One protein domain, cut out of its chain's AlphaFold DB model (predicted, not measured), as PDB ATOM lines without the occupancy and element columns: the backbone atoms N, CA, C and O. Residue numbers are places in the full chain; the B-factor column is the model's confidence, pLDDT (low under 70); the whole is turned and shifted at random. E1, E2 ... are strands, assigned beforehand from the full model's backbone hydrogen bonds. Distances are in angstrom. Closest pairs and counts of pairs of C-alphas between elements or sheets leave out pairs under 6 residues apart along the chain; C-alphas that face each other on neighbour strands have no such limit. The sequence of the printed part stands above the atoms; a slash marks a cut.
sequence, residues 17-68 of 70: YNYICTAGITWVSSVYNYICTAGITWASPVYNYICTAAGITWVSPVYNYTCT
ATOM      1  N   TYR A  17     -59.721   1.404  17.075       92.50
ATOM      2  CA  TYR A  17     -59.547   1.868  18.443       92.50
ATOM      3  C   TYR A  17     -59.091   0.720  19.358       92.50
ATOM      4  O   TYR A  17     -58.017   0.813  19.938       92.50
ATOM      5  N   ASN A  18     -59.822  -0.399  19.414       91.94
ATOM      6  CA  ASN A  18     -59.417  -1.604  20.148       91.94
ATOM      7  C   ASN A  18     -59.307  -2.821  19.227       91.94
ATOM      8  O   ASN A  18     -60.303  -3.256  18.641       91.94
ATOM      9  N   TYR A  19     -58.106  -3.382  19.121       89.62
ATOM     10  CA  TYR A  19     -57.825  -4.607  18.387       89.62
ATOM     11  C   TYR A  19     -57.447  -5.707  19.372       89.62
ATOM     12  O   TYR A  19     -56.473  -5.559  20.106       89.62
ATOM     13  N   ILE A  20     -58.203  -6.802  19.386       89.56
ATOM     14  CA  ILE A  20     -57.950  -7.953  20.253       89.56
ATOM     15  C   ILE A  20     -57.808  -9.186  19.370       89.56
ATOM     16  O   ILE A  20     -58.749  -9.537  18.657       89.56
ATOM     17  N   CYS A  21     -56.653  -9.851  19.420       85.12
ATOM     18  CA  CYS A  21     -56.437 -11.078  18.662       85.12
ATOM     19  C   CYS A  21     -55.780 -12.184  19.465       85.12
ATOM     20  O   CYS A  21     -54.721 -11.996  20.055       85.12
ATOM     21  N   THR A  22     -56.367 -13.374  19.431       84.31
ATOM     22  CA  THR A  22     -55.779 -14.531  20.111       84.31
ATOM     23  C   THR A  22     -54.621 -15.117  19.302       84.31
ATOM     24  O   THR A  22     -53.529 -15.294  19.832       84.31
ATOM     25  N   ALA A  23     -54.825 -15.376  18.011       80.25
ATOM     26  CA  ALA A  23     -53.785 -15.881  17.122       80.25
ATOM     27  C   ALA A  23     -53.948 -15.305  15.713       80.25
ATOM     28  O   ALA A  23     -55.064 -15.233  15.205       80.25
ATOM     29  N   GLY A  24     -52.869 -14.923  15.030       82.94
ATOM     30  CA  GLY A  24     -53.002 -14.563  13.617       82.94
ATOM     31  C   GLY A  24     -51.856 -13.782  13.004       82.94
ATOM     32  O   GLY A  24     -50.871 -13.451  13.659       82.94
ATOM     33  N   ILE A  25     -52.023 -13.483  11.716       81.56
ATOM     34  CA  ILE A  25     -51.176 -12.550  10.979       81.56
ATOM     35  C   ILE A  25     -51.968 -11.263  10.798       81.56
ATOM     36  O   ILE A  25     -52.959 -11.241  10.071       81.56
ATOM     37  N   THR A  26     -51.543 -10.197  11.465       83.88
ATOM     38  CA  THR A  26     -52.285  -8.937  11.470       83.88
ATOM     39  C   THR A  26     -51.469  -7.809  10.868       83.88
ATOM     40  O   THR A  26     -50.358  -7.552  11.332       83.88
ATOM     41  N   TRP A  27     -52.043  -7.089   9.900       87.06
ATOM     42  CA  TRP A  27     -51.526  -5.804   9.424       87.06
ATOM     43  C   TRP A  27     -52.493  -4.675   9.806       87.06
ATOM     44  O   TRP A  27     -53.666  -4.701   9.420       87.06
ATOM     45  N   VAL A  28     -52.011  -3.684  10.568       85.25
ATOM     46  CA  VAL A  28     -52.822  -2.536  11.010       85.25
ATOM     47  C   VAL A  28     -52.126  -1.196  10.783       85.25
ATOM     48  O   VAL A  28     -51.055  -0.951  11.327       85.25
ATOM     49  N   SER A  29     -52.753  -0.276  10.047       87.12
ATOM     50  CA  SER A  29     -52.165   1.052   9.777       87.12
ATOM     51  C   SER A  29     -52.464   2.133  10.819       87.12
ATOM     52  O   SER A  29     -52.080   3.280  10.630       87.12
ATOM     53  N   SER A  30     -53.187   1.826  11.895       90.06
ATOM     54  CA  SER A  30     -53.220   2.639  13.116       90.06
ATOM     55  C   SER A  30     -54.057   1.927  14.168       90.06
ATOM     56  O   SER A  30     -55.198   1.548  13.891       90.06
ATOM     57  N   VAL A  31     -53.513   1.770  15.375       91.56
ATOM     58  CA  VAL A  31     -54.262   1.235  16.512       91.56
ATOM     59  C   VAL A  31     -54.045   2.047  17.777       91.56
ATOM     60  O   VAL A  31     -52.921   2.403  18.121       91.56
ATOM     61  N   TYR A  32     -55.128   2.298  18.511       93.25
ATOM     62  CA  TYR A  32     -55.015   2.889  19.839       93.25
ATOM     63  C   TYR A  32     -54.665   1.831  20.898       93.25
ATOM     64  O   TYR A  32     -53.640   1.953  21.555       93.25
ATOM     65  N   ASN A  33     -55.435   0.748  21.010       91.88
ATOM     66  CA  ASN A  33     -55.141  -0.390  21.883       91.88
ATOM     67  C   ASN A  33     -54.997  -1.678  21.069       91.88
ATOM     68  O   ASN A  33     -55.962  -2.135  20.454       91.88
ATOM     69  N   TYR A  34     -53.805  -2.270  21.079       89.06
ATOM     70  CA  TYR A  34     -53.511  -3.563  20.476       89.06
ATOM     71  C   TYR A  34     -53.280  -4.590  21.579       89.06
ATOM     72  O   TYR A  34     -52.346  -4.445  22.362       89.06
ATOM     73  N   ILE A  35     -54.110  -5.625  21.632       89.25
ATOM     74  CA  ILE A  35     -53.955  -6.755  22.543       89.25
ATOM     75  C   ILE A  35     -53.798  -8.003  21.685       89.25
ATOM     76  O   ILE A  35     -54.714  -8.355  20.937       89.25
ATOM     77  N   CYS A  36     -52.664  -8.688  21.794       85.38
ATOM     78  CA  CYS A  36     -52.491  -9.990  21.161       85.38
ATOM     79  C   CYS A  36     -51.997 -11.064  22.120       85.38
ATOM     80  O   CYS A  36     -51.248 -10.799  23.058       85.38
ATOM     81  N   THR A  37     -52.404 -12.306  21.872       84.38
ATOM     82  CA  THR A  37     -51.854 -13.452  22.599       84.38
ATOM     83  C   THR A  37     -50.665 -14.026  21.834       84.38
ATOM     84  O   THR A  37     -49.562 -13.971  22.355       84.38
ATOM     85  N   ALA A  38     -50.830 -14.479  20.588       78.81
ATOM     86  CA  ALA A  38     -49.739 -15.011  19.763       78.81
ATOM     87  C   ALA A  38     -49.878 -14.607  18.283       78.81
ATOM     88  O   ALA A  38     -50.981 -14.353  17.803       78.81
ATOM     89  N   GLY A  39     -48.776 -14.582  17.527       83.44
ATOM     90  CA  GLY A  39     -48.834 -14.417  16.066       83.44
ATOM     91  C   GLY A  39     -47.807 -13.467  15.461       83.44
ATOM     92  O   GLY A  39     -46.795 -13.135  16.075       83.44
ATOM     93  N   ILE A  40     -48.060 -13.053  14.217       82.62
ATOM     94  CA  ILE A  40     -47.203 -12.120  13.487       82.62
ATOM     95  C   ILE A  40     -47.948 -10.803  13.299       82.62
ATOM     96  O   ILE A  40     -49.023 -10.770  12.704       82.62
ATOM     97  N   THR A  41     -47.381  -9.709  13.796       84.12
ATOM     98  CA  THR A  41     -48.029  -8.393  13.747       84.12
ATOM     99  C   THR A  41     -47.154  -7.386  13.031       84.12
ATOM    100  O   THR A  41     -45.992  -7.209  13.388       84.12
ATOM    101  N   TRP A  42     -47.750  -6.673  12.080       88.06
ATOM    102  CA  TRP A  42     -47.232  -5.422  11.546       88.06
ATOM    103  C   TRP A  42     -48.213  -4.310  11.880       88.06
ATOM    104  O   TRP A  42     -49.360  -4.346  11.435       88.06
ATOM    105  N   ALA A  43     -47.790  -3.330  12.675       85.31
ATOM    106  CA  ALA A  43     -48.658  -2.206  12.997       85.31
ATOM    107  C   ALA A  43     -47.921  -0.869  13.116       85.31
ATOM    108  O   ALA A  43     -46.795  -0.787  13.601       85.31
ATOM    109  N   SER A  44     -48.551   0.203  12.644       86.25
ATOM    110  CA  SER A  44     -47.952   1.540  12.637       86.25
ATOM    111  C   SER A  44     -49.024   2.604  12.433       86.25
ATOM    112  O   SER A  44     -49.687   2.502  11.412       86.25
ATOM    113  N   PRO A  45     -49.186   3.624  13.302       90.19
ATOM    114  CA  PRO A  45     -48.677   3.730  14.673       90.19
ATOM    115  C   PRO A  45     -49.533   2.937  15.676       90.19
ATOM    116  O   PRO A  45     -50.720   2.698  15.434       90.19
ATOM    117  N   VAL A  46     -48.951   2.582  16.827       89.69
ATOM    118  CA  VAL A  46     -49.676   1.967  17.952       89.69
ATOM    119  C   VAL A  46     -49.502   2.781  19.232       89.69
ATOM    120  O   VAL A  46     -48.385   3.125  19.609       89.69
ATOM    121  N   TYR A  47     -50.599   3.095  19.924       93.62
ATOM    122  CA  TYR A  47     -50.516   3.834  21.187       93.62
ATOM    123  C   TYR A  47     -50.235   2.904  22.375       93.62
ATOM    124  O   TYR A  47     -49.216   3.054  23.039       93.62
ATOM    125  N   ASN A  48     -51.071   1.893  22.597       91.25
ATOM    126  CA  ASN A  48     -50.874   0.860  23.609       91.25
ATOM    127  C   ASN A  48     -50.749  -0.503  22.934       91.25
ATOM    128  O   ASN A  48     -51.657  -0.929  22.224       91.25
ATOM    129  N   TYR A  49     -49.640  -1.191  23.174       89.00
ATOM    130  CA  TYR A  49     -49.369  -2.523  22.664       89.00
ATOM    131  C   TYR A  49     -49.162  -3.493  23.829       89.00
ATOM    132  O   TYR A  49     -48.220  -3.337  24.607       89.00
ATOM    133  N   ILE A  50     -50.045  -4.485  23.944       89.12
ATOM    134  CA  ILE A  50     -50.035  -5.511  24.985       89.12
ATOM    135  C   ILE A  50     -49.917  -6.888  24.323       89.12
ATOM    136  O   ILE A  50     -50.787  -7.254  23.529       89.12
ATOM    137  N   CYS A  51     -48.886  -7.668  24.669       85.44
ATOM    138  CA  CYS A  51     -48.774  -9.070  24.251       85.44
ATOM    139  C   CYS A  51     -48.547 -10.071  25.385       85.44
ATOM    140  O   CYS A  51     -47.924  -9.741  26.392       85.44
ATOM    141  N   THR A  52     -49.079 -11.290  25.232       84.19
ATOM    142  CA  THR A  52     -49.044 -12.336  26.282       84.19
ATOM    143  C   THR A  52     -48.394 -13.672  25.882       84.19
ATOM    144  O   THR A  52     -48.381 -14.587  26.698       84.19
ATOM    145  N   ALA A  53     -47.851 -13.828  24.670       75.12
ATOM    146  CA  ALA A  53     -47.123 -15.035  24.254       75.12
ATOM    147  C   ALA A  53     -46.165 -14.774  23.071       75.12
ATOM    148  O   ALA A  53     -45.963 -13.638  22.640       75.12
ATOM    149  N   ALA A  54     -45.546 -15.845  22.557       64.44
ATOM    150  CA  ALA A  54     -44.548 -15.791  21.490       64.44
ATOM    151  C   ALA A  54     -45.130 -15.354  20.128       64.44
ATOM    152  O   ALA A  54     -46.193 -15.803  19.694       64.44
ATOM    153  N   GLY A  55     -44.383 -14.501  19.423       76.88
ATOM    154  CA  GLY A  55     -44.753 -13.968  18.117       76.88
ATOM    155  C   GLY A  55     -43.643 -13.129  17.483       76.88
ATOM    156  O   GLY A  55     -42.633 -12.838  18.120       76.88
ATOM    157  N   ILE A  56     -43.832 -12.743  16.219       79.94
ATOM    158  CA  ILE A  56     -42.939 -11.815  15.507       79.94
ATOM    159  C   ILE A  56     -43.681 -10.497  15.334       79.94
ATOM    160  O   ILE A  56     -44.723 -10.443  14.684       79.94
ATOM    161  N   THR A  57     -43.159  -9.420  15.906       80.62
ATOM    162  CA  THR A  57     -43.885  -8.150  15.986       80.62
ATOM    163  C   THR A  57     -43.034  -7.000  15.483       80.62
ATOM    164  O   THR A  57     -42.001  -6.676  16.061       80.62
ATOM    165  N   TRP A  58     -43.507  -6.374  14.411       86.62
ATOM    166  CA  TRP A  58     -42.939  -5.180  13.802       86.62
ATOM    167  C   TRP A  58     -43.905  -4.029  14.031       86.62
ATOM    168  O   TRP A  58     -44.883  -3.860  13.303       86.62
ATOM    169  N   VAL A  59     -43.651  -3.260  15.084       84.31
ATOM    170  CA  VAL A  59     -44.544  -2.179  15.483       84.31
ATOM    171  C   VAL A  59     -43.743  -0.904  15.668       84.31
ATOM    172  O   VAL A  59     -42.769  -0.889  16.415       84.31
ATOM    173  N   SER A  60     -44.111   0.155  14.950       84.19
ATOM    174  CA  SER A  60     -43.406   1.436  15.031       84.19
ATOM    175  C   SER A  60     -44.252   2.583  14.475       84.19
ATOM    176  O   SER A  60     -44.779   2.439  13.376       84.19
ATOM    177  N   PRO A  61     -44.359   3.737  15.153       90.00
ATOM    178  CA  PRO A  61     -43.961   3.958  16.542       90.00
ATOM    179  C   PRO A  61     -44.901   3.233  17.521       90.00
ATOM    180  O   PRO A  61     -46.067   2.986  17.203       90.00
ATOM    181  N   VAL A  62     -44.385   2.927  18.717       90.44
ATOM    182  CA  VAL A  62     -45.164   2.445  19.870       90.44
ATOM    183  C   VAL A  62     -44.961   3.399  21.040       90.44
ATOM    184  O   VAL A  62     -43.818   3.692  21.379       90.44
ATOM    185  N   TYR A  63     -46.049   3.869  21.657       92.62
ATOM    186  CA  TYR A  63     -45.961   4.745  22.833       92.62
ATOM    187  C   TYR A  63     -45.836   3.955  24.137       92.62
ATOM    188  O   TYR A  63     -44.910   4.186  24.908       92.62
ATOM    189  N   ASN A  64     -46.734   2.999  24.367       91.94
ATOM    190  CA  ASN A  64     -46.710   2.115  25.525       91.94
ATOM    191  C   ASN A  64     -46.609   0.667  25.049       91.94
ATOM    192  O   ASN A  64     -47.485   0.181  24.334       91.94
ATOM    193  N   TYR A  65     -45.544  -0.021  25.457       88.25
ATOM    194  CA  TYR A  65     -45.297  -1.420  25.127       88.25
ATOM    195  C   TYR A  65     -45.251  -2.248  26.410       88.25
ATOM    196  O   TYR A  65     -44.465  -1.971  27.314       88.25
ATOM    197  N   THR A  66     -46.083  -3.278  26.498       89.50
ATOM    198  CA  THR A  66     -46.063  -4.252  27.591       89.50
ATOM    199  C   THR A  66     -46.164  -5.640  26.991       89.50
ATOM    200  O   THR A  66     -47.144  -5.964  26.332       89.50
ATOM    201  N   CYS A  67     -45.156  -6.478  27.208       84.25
ATOM    202  CA  CYS A  67     -45.228  -7.864  26.778       84.25
ATOM    203  C   CYS A  67     -44.765  -8.797  27.878       84.25
ATOM    204  O   CYS A  67     -43.758  -8.541  28.539       84.25
ATOM    205  N   THR A  68     -45.497  -9.886  28.047       86.69
ATOM    206  CA  THR A  68     -45.175 -10.942  28.997       86.69
ATOM    207  C   THR A  68     -45.097 -12.247  28.227       86.69
ATOM    208  O   THR A  68     -46.032 -12.597  27.514       86.69
TER     209      THR A  68
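AT A GLANCE: This is residues 17 to 68 of the 70 residues of the protein "(mimic poison frog) hypothetical protein" of Ranitomeya imitator (mimic poison frog) (UniProt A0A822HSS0). The chain is wound in stacked turns, a short, well-formed solenoid whose coil is made of five parallel-paired strands. E1 and E2 each fold back on themselves, giving two walls: the earlier parts of E1 and E2 with E3 and E5 make one, and the later parts of E1 and E2 with E4 make the other. The 52 printed residues hold no named helix and five named strands, E1 to E5 in chain order, in one branched, parallel sheet; the class is all strand. The whole is compact, with a radius of gyration of the C-alphas of 9.3 A, and rounded, spanning 20 by 20 by 18 A.

IN THESE COORDINATES: E2, the longest strand, is residues 31 to 43, 7.5 A from first to last C-alpha; it bends by 161 degrees at residue 40. E1, residues 17 to 28, measures 10.9 A and bends by 155 degrees at residue 25; its C-alpha 17 is at (-59.547, 1.868, 18.443). E3, residues 46 to 51, measures 12.7 A. E4, residues 55 to 59, measures 12.1 A. E5, residues 62 to 67, measures 12.4 A and ends with C-alpha 67 at (-45.228, -7.864, 26.778).

HOW THE PARTS SIT: E1 lies on one side of E2, with E3 beside residues 31 to 37 and E4 beside residues 38 to 43 on the other side. E1 and E2 are parallel at 10 degrees, with N 19 and O 33 2.8 A apart, within hydrogen-bond range. E2 and E3 are parallel at 33 degrees, with N 34 and O 48 at 2.8 A. E2 and E4 are parallel, with N 58 and O 41 at 2.8 A. E3 and E5 are parallel at 6 degrees, with N 64 and O 47 at 2.8 A. E4 and E5 meet only through their link, and E1 and E5 are apart.

THE WHOLE: The C-alphas of Ser 29 and Thr 68, the two farthest apart, are 23.7 A apart. The sheet is twisted, its C-alphas up to 8.0 A off the best plane. The printed part has no cut, and the four links are tight. Mean pLDDT of the printed part is 86.2; residue 54 is under 70.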